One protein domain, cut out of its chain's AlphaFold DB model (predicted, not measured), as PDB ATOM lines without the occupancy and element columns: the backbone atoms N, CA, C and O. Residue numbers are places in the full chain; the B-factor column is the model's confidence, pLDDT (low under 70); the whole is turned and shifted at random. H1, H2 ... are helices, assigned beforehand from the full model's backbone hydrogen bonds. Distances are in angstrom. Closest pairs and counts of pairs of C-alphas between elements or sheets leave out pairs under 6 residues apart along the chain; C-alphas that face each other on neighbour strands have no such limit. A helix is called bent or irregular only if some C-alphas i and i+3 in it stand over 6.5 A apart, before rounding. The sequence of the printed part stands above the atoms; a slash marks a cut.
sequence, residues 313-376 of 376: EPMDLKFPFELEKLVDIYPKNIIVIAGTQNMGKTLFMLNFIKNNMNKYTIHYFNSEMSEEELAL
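Overview. This is residues 313 to 376 of the 376 residues of an uncharacterized protein of Candidatus Hydrogenedentes bacterium (UniProt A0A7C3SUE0). Little regular structure is present: one helix, H2, stands in the middle of long loops, with short H1 to one side, tiny H3 beyond the other, and residues 338 to 344 sticking out. The printed part has 64 residues, with three named helices, H1, H2, H3, holding 22, and no named strand; the class is all helix. It is only just compact, close to loose, with radius of gyration of the C-alphas 12.8 A and spans of 37 by 28 by 20 A.

Arrangement. H2, residues 345 to 356, only just touches H1, residues 320 to 325, with 3 pairs of C-alphas within 8 A, using residues 348 to 352 alone. The closest C-alphas, of Pro 320 and Phe 352, are 6.2 A apart. They run the same way at a steep tilt of 61 degrees. H3, residues 371 to 374, is apart from both. Every O i to N i+4 pair is within hydrogen-bond range in H2, 0 of 2 in H1, with 1 of 3 O i to N i+3 pairs; H3 is too short for an i+4 pair.

Along the chain. H2 spans 16.8 A from C-alpha 345 at (89.213, 209.146, 170.432) to C-alpha 356 at (83.728, 193.250, 169.689). H1 spans 10.9 A and is irregular, C-alphas 321 and 324 being 8.5 A apart; H3 spans 5.3 A.

Size, cuts and confidence. The farthest C-alphas, of Glu 313 and Glu 372, are 37.2 A apart. The printed part has no cut; both links, H1 to H2 and H2 to H3, are long. Residues 373 to 376 have pLDDT under 70.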
ATOM      1  N   GLU A 313      65.858 193.001 169.695       86.06
ATOM      2  CA  GLU A 313      66.865 192.911 170.757       86.06
ATOM      3  C   GLU A 313      68.034 193.868 170.452       86.06
ATOM      4  O   GLU A 313      68.477 193.943 169.295       86.06
ATOM      5  N   PRO A 314      68.533 194.616 171.454       90.94
ATOM      6  CA  PRO A 314      69.733 195.424 171.300       90.94
ATOM      7  C   PRO A 314      70.933 194.569 170.885       90.94
ATOM      8  O   PRO A 314      71.054 193.394 171.232       90.94
ATOM      9  N   MET A 315      71.860 195.176 170.154       91.94
ATOM     10  CA  MET A 315      73.133 194.550 169.832       91.94
ATOM     11  C   MET A 315      73.972 194.374 171.104       91.94
ATOM     12  O   MET A 315      74.168 195.325 171.858       91.94
ATOM     13  N   ASP A 316      74.536 193.181 171.299       94.00
ATOM     14  CA  ASP A 316      75.457 192.853 172.399       94.00
ATOM     15  C   ASP A 316      76.871 193.405 172.130       94.00
ATOM     16  O   ASP A 316      77.847 192.674 171.927       94.00
ATOM     17  N   LEU A 317      76.956 194.735 172.077       94.44
ATOM     18  CA  LEU A 317      78.192 195.490 171.914       94.44
ATOM     19  C   LEU A 317      78.818 195.824 173.271       94.44
ATOM     20  O   LEU A 317      78.132 196.161 174.233       94.44
ATOM     21  N   LYS A 318      80.148 195.787 173.332       95.81
ATOM     22  CA  LYS A 318      80.956 196.119 174.511       95.81
ATOM     23  C   LYS A 318      81.751 197.397 174.305       95.81
ATOM     24  O   LYS A 318      82.679 197.426 173.496       95.81
ATOM     25  N   PHE A 319      81.425 198.448 175.048       95.25
ATOM     26  CA  PHE A 319      82.113 199.731 174.964       95.25
ATOM     27  C   PHE A 319      83.186 199.866 176.047       95.25
ATOM     28  O   PHE A 319      83.056 199.315 177.143       95.25
ATOM     29  N   PRO A 320      84.255 200.639 175.785       94.44
ATOM     30  CA  PRO A 320      85.097 201.146 176.860       94.44
ATOM     31  C   PRO A 320      84.237 201.871 177.905       94.44
ATOM     32  O   PRO A 320      83.309 202.591 177.541       94.44
ATOM     33  N   PHE A 321      84.557 201.688 179.188       93.81
ATOM     34  CA  PHE A 321      83.800 202.238 180.325       93.81
ATOM     35  C   PHE A 321      82.361 201.715 180.469       93.81
ATOM     36  O   PHE A 321      81.554 202.350 181.140       93.81
ATOM     37  N   GLU A 322      82.049 200.562 179.868       94.19
ATOM     38  CA  GLU A 322      80.746 199.889 179.988       94.19
ATOM     39  C   GLU A 322      79.555 200.761 179.557       94.19
ATOM     40  O   GLU A 322      78.453 200.651 180.101       94.19
ATOM     41  N   LEU A 323      79.765 201.650 178.582       93.06
ATOM     42  CA  LEU A 323      78.722 202.570 178.121       93.06
ATOM     43  C   LEU A 323      77.502 201.846 177.534       93.06
ATOM     44  O   LEU A 323      76.421 202.431 177.514       93.06
ATOM     45  N   GLU A 324      77.627 200.575 177.131       93.06
ATOM     46  CA  GLU A 324      76.479 199.755 176.724       93.06
ATOM     47  C   GLU A 324      75.434 199.576 177.832       93.06
ATOM     48  O   GLU A 324      74.286 199.269 177.548       93.06
ATOM     49  N   LYS A 325      75.799 199.777 179.105       94.00
ATOM     50  CA  LYS A 325      74.848 199.701 180.224       94.00
ATOM     51  C   LYS A 325      73.950 200.936 180.323       94.00
ATOM     52  O   LYS A 325      73.003 200.932 181.103       94.00
ATOM     53  N   LEU A 326      74.280 202.005 179.597       93.88
ATOM     54  CA  LEU A 326      73.583 203.289 179.665       93.88
ATOM     55  C   LEU A 326      72.634 203.514 178.486       93.88
ATOM     56  O   LEU A 326      71.733 204.345 178.593       93.88
ATOM     57  N   VAL A 327      72.850 202.821 177.364       90.56
ATOM     58  CA  VAL A 327      72.085 203.000 176.125       90.56
ATOM     59  C   VAL A 327      71.931 201.677 175.379       90.56
ATOM     60  O   VAL A 327      72.904 200.948 175.197       90.56
ATOM     61  N   ASP A 328      70.728 201.413 174.875       91.12
ATOM     62  CA  ASP A 328      70.497 200.320 173.931       91.12
ATOM     63  C   ASP A 328      70.919 200.742 172.522       91.12
ATOM     64  O   ASP A 328      70.616 201.852 172.069       91.12
ATOM     65  N   ILE A 329      71.594 199.844 171.803       91.94
ATOM     66  CA  ILE A 329      72.078 200.098 170.444       91.94
ATOM     67  C   ILE A 329      71.462 199.089 169.493       91.94
ATOM     68  O   ILE A 329      71.542 197.885 169.708       91.94
ATOM     69  N   TYR A 330      70.888 199.581 168.404       90.75
ATOM     70  CA  TYR A 330      70.188 198.786 167.410       90.75
ATOM     71  C   TYR A 330      70.905 198.828 166.054       90.75
ATOM     72  O   TYR A 330      71.670 199.759 165.761       90.75
ATOM     73  N   PRO A 331      70.644 197.849 165.168       86.62
ATOM     74  CA  PRO A 331      71.153 197.884 163.805       86.62
ATOM     75  C   PRO A 331      70.822 199.208 163.101       86.62
ATOM     76  O   PRO A 331      69.720 199.737 163.236       86.62
ATOM     77  N   LYS A 332      71.764 199.708 162.292       85.94
ATOM     78  CA  LYS A 332      71.702 200.996 161.565       85.94
ATOM     79  C   LYS A 332      71.842 202.257 162.426       85.94
ATOM     80  O   LYS A 332      71.836 203.348 161.852       85.94
ATOM     81  N   ASN A 333      71.996 202.162 163.750       89.81
ATOM     82  CA  ASN A 333      72.378 203.343 164.520       89.81
ATOM     83  C   ASN A 333      73.750 203.867 164.068       89.81
ATOM     84  O   ASN A 333      74.666 203.102 163.770       89.81
ATOM     85  N   ILE A 334      73.876 205.193 164.035       92.75
ATOM     86  CA  ILE A 334      75.138 205.890 163.797       92.75
ATOM     87  C   ILE A 334      75.598 206.443 165.140       92.75
ATOM     88  O   ILE A 334      74.874 207.208 165.776       92.75
ATOM     89  N   ILE A 335      76.803 206.064 165.558       91.12
ATOM     90  CA  ILE A 335      77.421 206.534 166.799       91.12
ATOM     91  C   ILE A 335      78.543 207.492 166.422       91.12
ATOM     92  O   ILE A 335      79.419 207.150 165.629       91.12
ATOM     93  N   VAL A 336      78.520 208.693 166.994       93.00
ATOM     94  CA  VAL A 336      79.522 209.729 166.729       93.00
ATOM     95  C   VAL A 336      80.349 209.957 167.986       93.00
ATOM     96  O   VAL A 336      79.819 210.369 169.015       93.00
ATOM     97  N   ILE A 337      81.657 209.716 167.894       90.19
ATOM     98  CA  ILE A 337      82.615 209.989 168.972       90.19
ATOM     99  C   ILE A 337      83.311 211.313 168.658       90.19
ATOM    100  O   ILE A 337      84.131 211.399 167.745       90.19
ATOM    101  N   ALA A 338      82.982 212.356 169.420       90.56
ATOM    102  CA  ALA A 338      83.516 213.701 169.234       90.56
ATOM    103  C   ALA A 338      84.283 214.178 170.475       90.56
ATOM    104  O   ALA A 338      83.985 213.793 171.601       90.56
ATOM    105  N   GLY A 339      85.285 215.030 170.266       89.00
ATOM    106  CA  GLY A 339      86.129 215.583 171.325       89.00
ATOM    107  C   GLY A 339      87.309 216.363 170.749       89.00
ATOM    108  O   GLY A 339      87.607 216.254 169.555       89.00
ATOM    109  N   THR A 340      88.009 217.129 171.584       89.06
ATOM    110  CA  THR A 340      89.203 217.894 171.185       89.06
ATOM    111  C   THR A 340      90.382 216.975 170.820       89.06
ATOM    112  O   THR A 340      90.322 215.745 170.964       89.06
ATOM    113  N   GLN A 341      91.443 217.547 170.247       85.00
ATOM    114  CA  GLN A 341      92.656 216.803 169.891       85.00
ATOM    115  C   GLN A 341      93.285 216.153 171.139       85.00
ATOM    116  O   GLN A 341      93.195 216.704 172.231       85.00
ATOM    117  N   ASN A 342      93.890 214.972 170.980       82.00
ATOM    118  CA  ASN A 342      94.554 214.198 172.044       82.00
ATOM    119  C   ASN A 342      93.664 213.687 173.197       82.00
ATOM    120  O   ASN A 342      94.181 213.197 174.192       82.00
ATOM    121  N   MET A 343      92.334 213.690 173.050       89.56
ATOM    122  CA  MET A 343      91.406 213.133 174.058       89.56
ATOM    123  C   MET A 343      91.214 211.607 173.974       89.56
ATOM    124  O   MET A 343      90.276 211.067 174.549       89.56
ATOM    125  N   GLY A 344      92.055 210.897 173.214       88.62
ATOM    126  CA  GLY A 344      92.002 209.433 173.128       88.62
ATOM    127  C   GLY A 344      90.871 208.853 172.268       88.62
ATOM    128  O   GLY A 344      90.542 207.682 172.428       88.62
ATOM    129  N   LYS A 345      90.288 209.622 171.335       92.12
ATOM    130  CA  LYS A 345      89.213 209.146 170.432       92.12
ATOM    131  C   LYS A 345      89.606 207.882 169.659       92.12
ATOM    132  O   LYS A 345      88.853 206.913 169.634       92.12
ATOM    133  N   THR A 346      90.804 207.881 169.079       89.88
ATOM    134  CA  THR A 346      91.342 206.742 168.323       89.88
ATOM    135  C   THR A 346      91.496 205.515 169.218       89.88
ATOM    136  O   THR A 346      91.001 204.443 168.884       89.88
ATOM    137  N   LEU A 347      92.070 205.683 170.416       89.69
ATOM    138  CA  LEU A 347      92.214 204.602 171.395       89.69
ATOM    139  C   LEU A 347      90.858 204.048 171.859       89.69
ATOM    140  O   LEU A 347      90.709 202.841 172.037       89.69
ATOM    141  N   PHE A 348      89.855 204.911 172.031       93.00
ATOM    142  CA  PHE A 348      88.493 204.486 172.341       93.00
ATOM    143  C   PHE A 348      87.929 203.588 171.230       93.00
ATOM    144  O   PHE A 348      87.407 202.512 171.522       93.00
ATOM    145  N   MET A 349      88.075 203.989 169.960       92.31
ATOM    146  CA  MET A 349      87.617 203.195 168.814       92.31
ATOM    147  C   MET A 349      88.361 201.860 168.696       92.31
ATOM    148  O   MET A 349      87.721 200.834 168.486       92.31
ATOM    149  N   LEU A 350      89.683 201.843 168.884       91.56
ATOM    150  CA  LEU A 350      90.476 200.609 168.837       91.56
ATOM    151  C   LEU A 350      90.090 199.635 169.958       91.56
ATOM    152  O   LEU A 350      89.918 198.445 169.704       91.56
ATOM    153  N   ASN A 351      89.862 200.129 171.179       93.00
ATOM    154  CA  ASN A 351      89.370 199.291 172.276       93.00
ATOM    155  C   ASN A 351      87.954 198.768 172.014       93.00
ATOM    156  O   ASN A 351      87.666 197.608 172.306       93.00
ATOM    157  N   PHE A 352      87.079 199.588 171.429       95.06
ATOM    158  CA  PHE A 352      85.767 199.126 170.989       95.06
ATOM    159  C   PHE A 352      85.892 197.997 169.954       95.06
ATOM    160  O   PHE A 352      85.240 196.967 170.100       95.06
ATOM    161  N   ILE A 353      86.764 198.139 168.950       93.88
ATOM    162  CA  ILE A 353      87.005 197.088 167.950       93.88
ATOM    163  C   ILE A 353      87.496 195.814 168.638       93.88
ATOM    164  O   ILE A 353      86.882 194.763 168.480       93.88
ATOM    165  N   LYS A 354      88.538 195.918 169.468       92.69
ATOM    166  CA  LYS A 354      89.123 194.786 170.197       92.69
ATOM    167  C   LYS A 354      88.092 194.016 171.024       92.69
ATOM    168  O   LYS A 354      88.095 192.788 171.023       92.69
ATOM    169  N   ASN A 355      87.185 194.720 171.697       94.94
ATOM    170  CA  ASN A 355      86.172 194.097 172.550       94.94
ATOM    171  C   ASN A 355      85.064 193.376 171.764       94.94
ATOM    172  O   ASN A 355      84.379 192.523 172.327       94.94
ATOM    173  N   ASN A 356      84.877 193.701 170.481       95.88
ATOM    174  CA  ASN A 356      83.728 193.250 169.689       95.88
ATOM    175  C   ASN A 356      84.098 192.438 168.442       95.88
ATOM    176  O   ASN A 356      83.242 191.728 167.920       95.88
ATOM    177  N   MET A 357      85.351 192.487 167.981       94.12
ATOM    178  CA  MET A 357      85.799 191.848 166.734       94.12
ATOM    179  C   MET A 357      85.655 190.320 166.720       94.12
ATOM    180  O   MET A 357      85.582 189.722 165.654       94.12
ATOM    181  N   ASN A 358      85.570 189.682 167.891       93.94
ATOM    182  CA  ASN A 358      85.307 188.242 167.995       93.94
ATOM    183  C   ASN A 358      83.828 187.884 167.773       93.94
ATOM    184  O   ASN A 358      83.516 186.731 167.488       93.94
ATOM    185  N   LYS A 359      82.915 188.849 167.945       94.19
ATOM    186  CA  LYS A 359      81.464 188.666 167.782       94.19
ATOM    187  C   LYS A 359      80.949 189.236 166.463       94.19
ATOM    188  O   LYS A 359      79.998 188.706 165.899       94.19
ATOM    189  N   TYR A 360      81.561 190.316 165.984       93.56
ATOM    190  CA  TYR A 360      81.104 191.062 164.820       93.56
ATOM    191  C   TYR A 360      82.242 191.295 163.835       93.56
ATOM    192  O   TYR A 360      83.363 191.619 164.225       93.56
ATOM    193  N   THR A 361      81.926 191.218 162.544       94.38
ATOM    194  CA  THR A 361      82.819 191.710 161.495       94.38
ATOM    195  C   THR A 361      82.853 193.231 161.552       94.38
ATOM    196  O   THR A 361      81.823 193.882 161.369       94.38
ATOM    197  N   ILE A 362      84.030 193.806 161.800       91.75
ATOM    198  CA  ILE A 362      84.204 195.255 161.918       91.75
ATOM    199  C   ILE A 362      85.128 195.749 160.810       91.75
ATOM    200  O   ILE A 362      86.253 195.280 160.664       91.75
ATOM    201  N   HIS A 363      84.649 196.730 160.048       91.88
ATOM    202  CA  HIS A 363      85.447 197.439 159.054       91.88
ATOM    203  C   HIS A 363      85.939 198.754 159.656       91.88
ATOM    204  O   HIS A 363      85.142 199.655 159.920       91.88
ATOM    205  N   TYR A 364      87.247 198.857 159.883       88.81
ATOM    206  CA  TYR A 364      87.880 200.077 160.375       88.81
ATOM    207  C   TYR A 364      88.537 200.832 159.218       88.81
ATOM    208  O   TYR A 364      89.463 200.328 158.589       88.81
ATOM    209  N   PHE A 365      88.049 202.039 158.942       88.81
ATOM    210  CA  PHE A 365      88.628 202.946 157.954       88.81
ATOM    211  C   PHE A 365      89.367 204.055 158.694       88.81
ATOM    212  O   PHE A 365      88.760 204.768 159.493       88.81
ATOM    213  N   ASN A 366      90.663 204.210 158.433       83.50
ATOM    214  CA  ASN A 366      91.462 205.290 158.998       83.50
ATOM    215  C   ASN A 366      92.381 205.893 157.922       83.50
ATOM    216  O   ASN A 366      92.678 205.248 156.919       83.50
ATOM    217  N   SER A 367      92.801 207.140 158.133       81.56
ATOM    218  CA  SER A 367      93.826 207.817 157.325       81.56
ATOM    219  C   SER A 367      94.983 208.338 158.183       81.56
ATOM    220  O   SER A 367      95.781 209.142 157.709       81.56
ATOM    221  N   GLU A 368      95.012 207.963 159.463       76.06
ATOM    222  CA  GLU A 368      95.902 208.534 160.479       76.06
ATOM    223  C   GLU A 368      96.996 207.562 160.936       76.06
ATOM    224  O   GLU A 368      98.018 208.032 161.424       76.06
ATOM    225  N   MET A 369      96.802 206.244 160.785       78.25
ATOM    226  CA  MET A 369      97.716 205.220 161.303       78.25
ATOM    227  C   MET A 369      98.204 204.293 160.187       78.25
ATOM    228  O   MET A 369      97.473 204.002 159.240       78.25
ATOM    229  N   SER A 370      99.444 203.825 160.314       74.88
ATOM    230  CA  SER A 370     100.052 202.847 159.398       74.88
ATOM    231  C   SER A 370      99.631 201.404 159.718       74.88
ATOM    232  O   SER A 370      99.099 201.129 160.797       74.88
ATOM    233  N   GLU A 371      99.848 200.468 158.786       73.06
ATOM    234  CA  GLU A 371      99.534 199.043 159.001       73.06
ATOM    235  C   GLU A 371     100.345 198.461 160.171       73.06
ATOM    236  O   GLU A 371      99.838 197.639 160.934       73.06
ATOM    237  N   GLU A 372     101.575 198.938 160.364       75.19
ATOM    238  CA  GLU A 372     102.471 198.511 161.434       75.19
ATOM    239  C   GLU A 372     101.959 198.905 162.828       75.19
ATOM    240  O   GLU A 372     102.078 198.127 163.771       75.19
ATOM    241  N   GLU A 373     101.349 200.086 162.967       67.00
ATOM    242  CA  GLU A 373     100.778 200.557 164.240       67.00
ATOM    243  C   GLU A 373      99.499 199.806 164.634       67.00
ATOM    244  O   GLU A 373      99.145 199.780 165.810       67.00
ATOM    245  N   LEU A 374      98.808 199.196 163.664       69.75
ATOM    246  CA  LEU A 374      97.620 198.367 163.892       69.75
ATOM    247  C   LEU A 374      97.947 196.907 164.231       69.75
ATOM    248  O   LEU A 374      97.059 196.174 164.665       69.75
ATOM    249  N   ALA A 375      99.188 196.474 163.999       64.06
ATOM    250  CA  ALA A 375      99.636 195.106 164.246       64.06
ATOM    251  C   ALA A 375     100.094 194.852 165.700       64.06
ATOM    252  O   ALA A 375     100.331 193.698 166.065       64.06
ATOM    253  N   LEU A 376     100.226 195.913 166.507       49.72
ATOM    254  CA  LEU A 376     100.541 195.892 167.945       49.72
ATOM    255  C   LEU A 376      99.267 195.776 168.791       49.72
ATOM    256  O   LEU A 376      99.315 195.059 169.821       49.72
TER     257      LEU A 376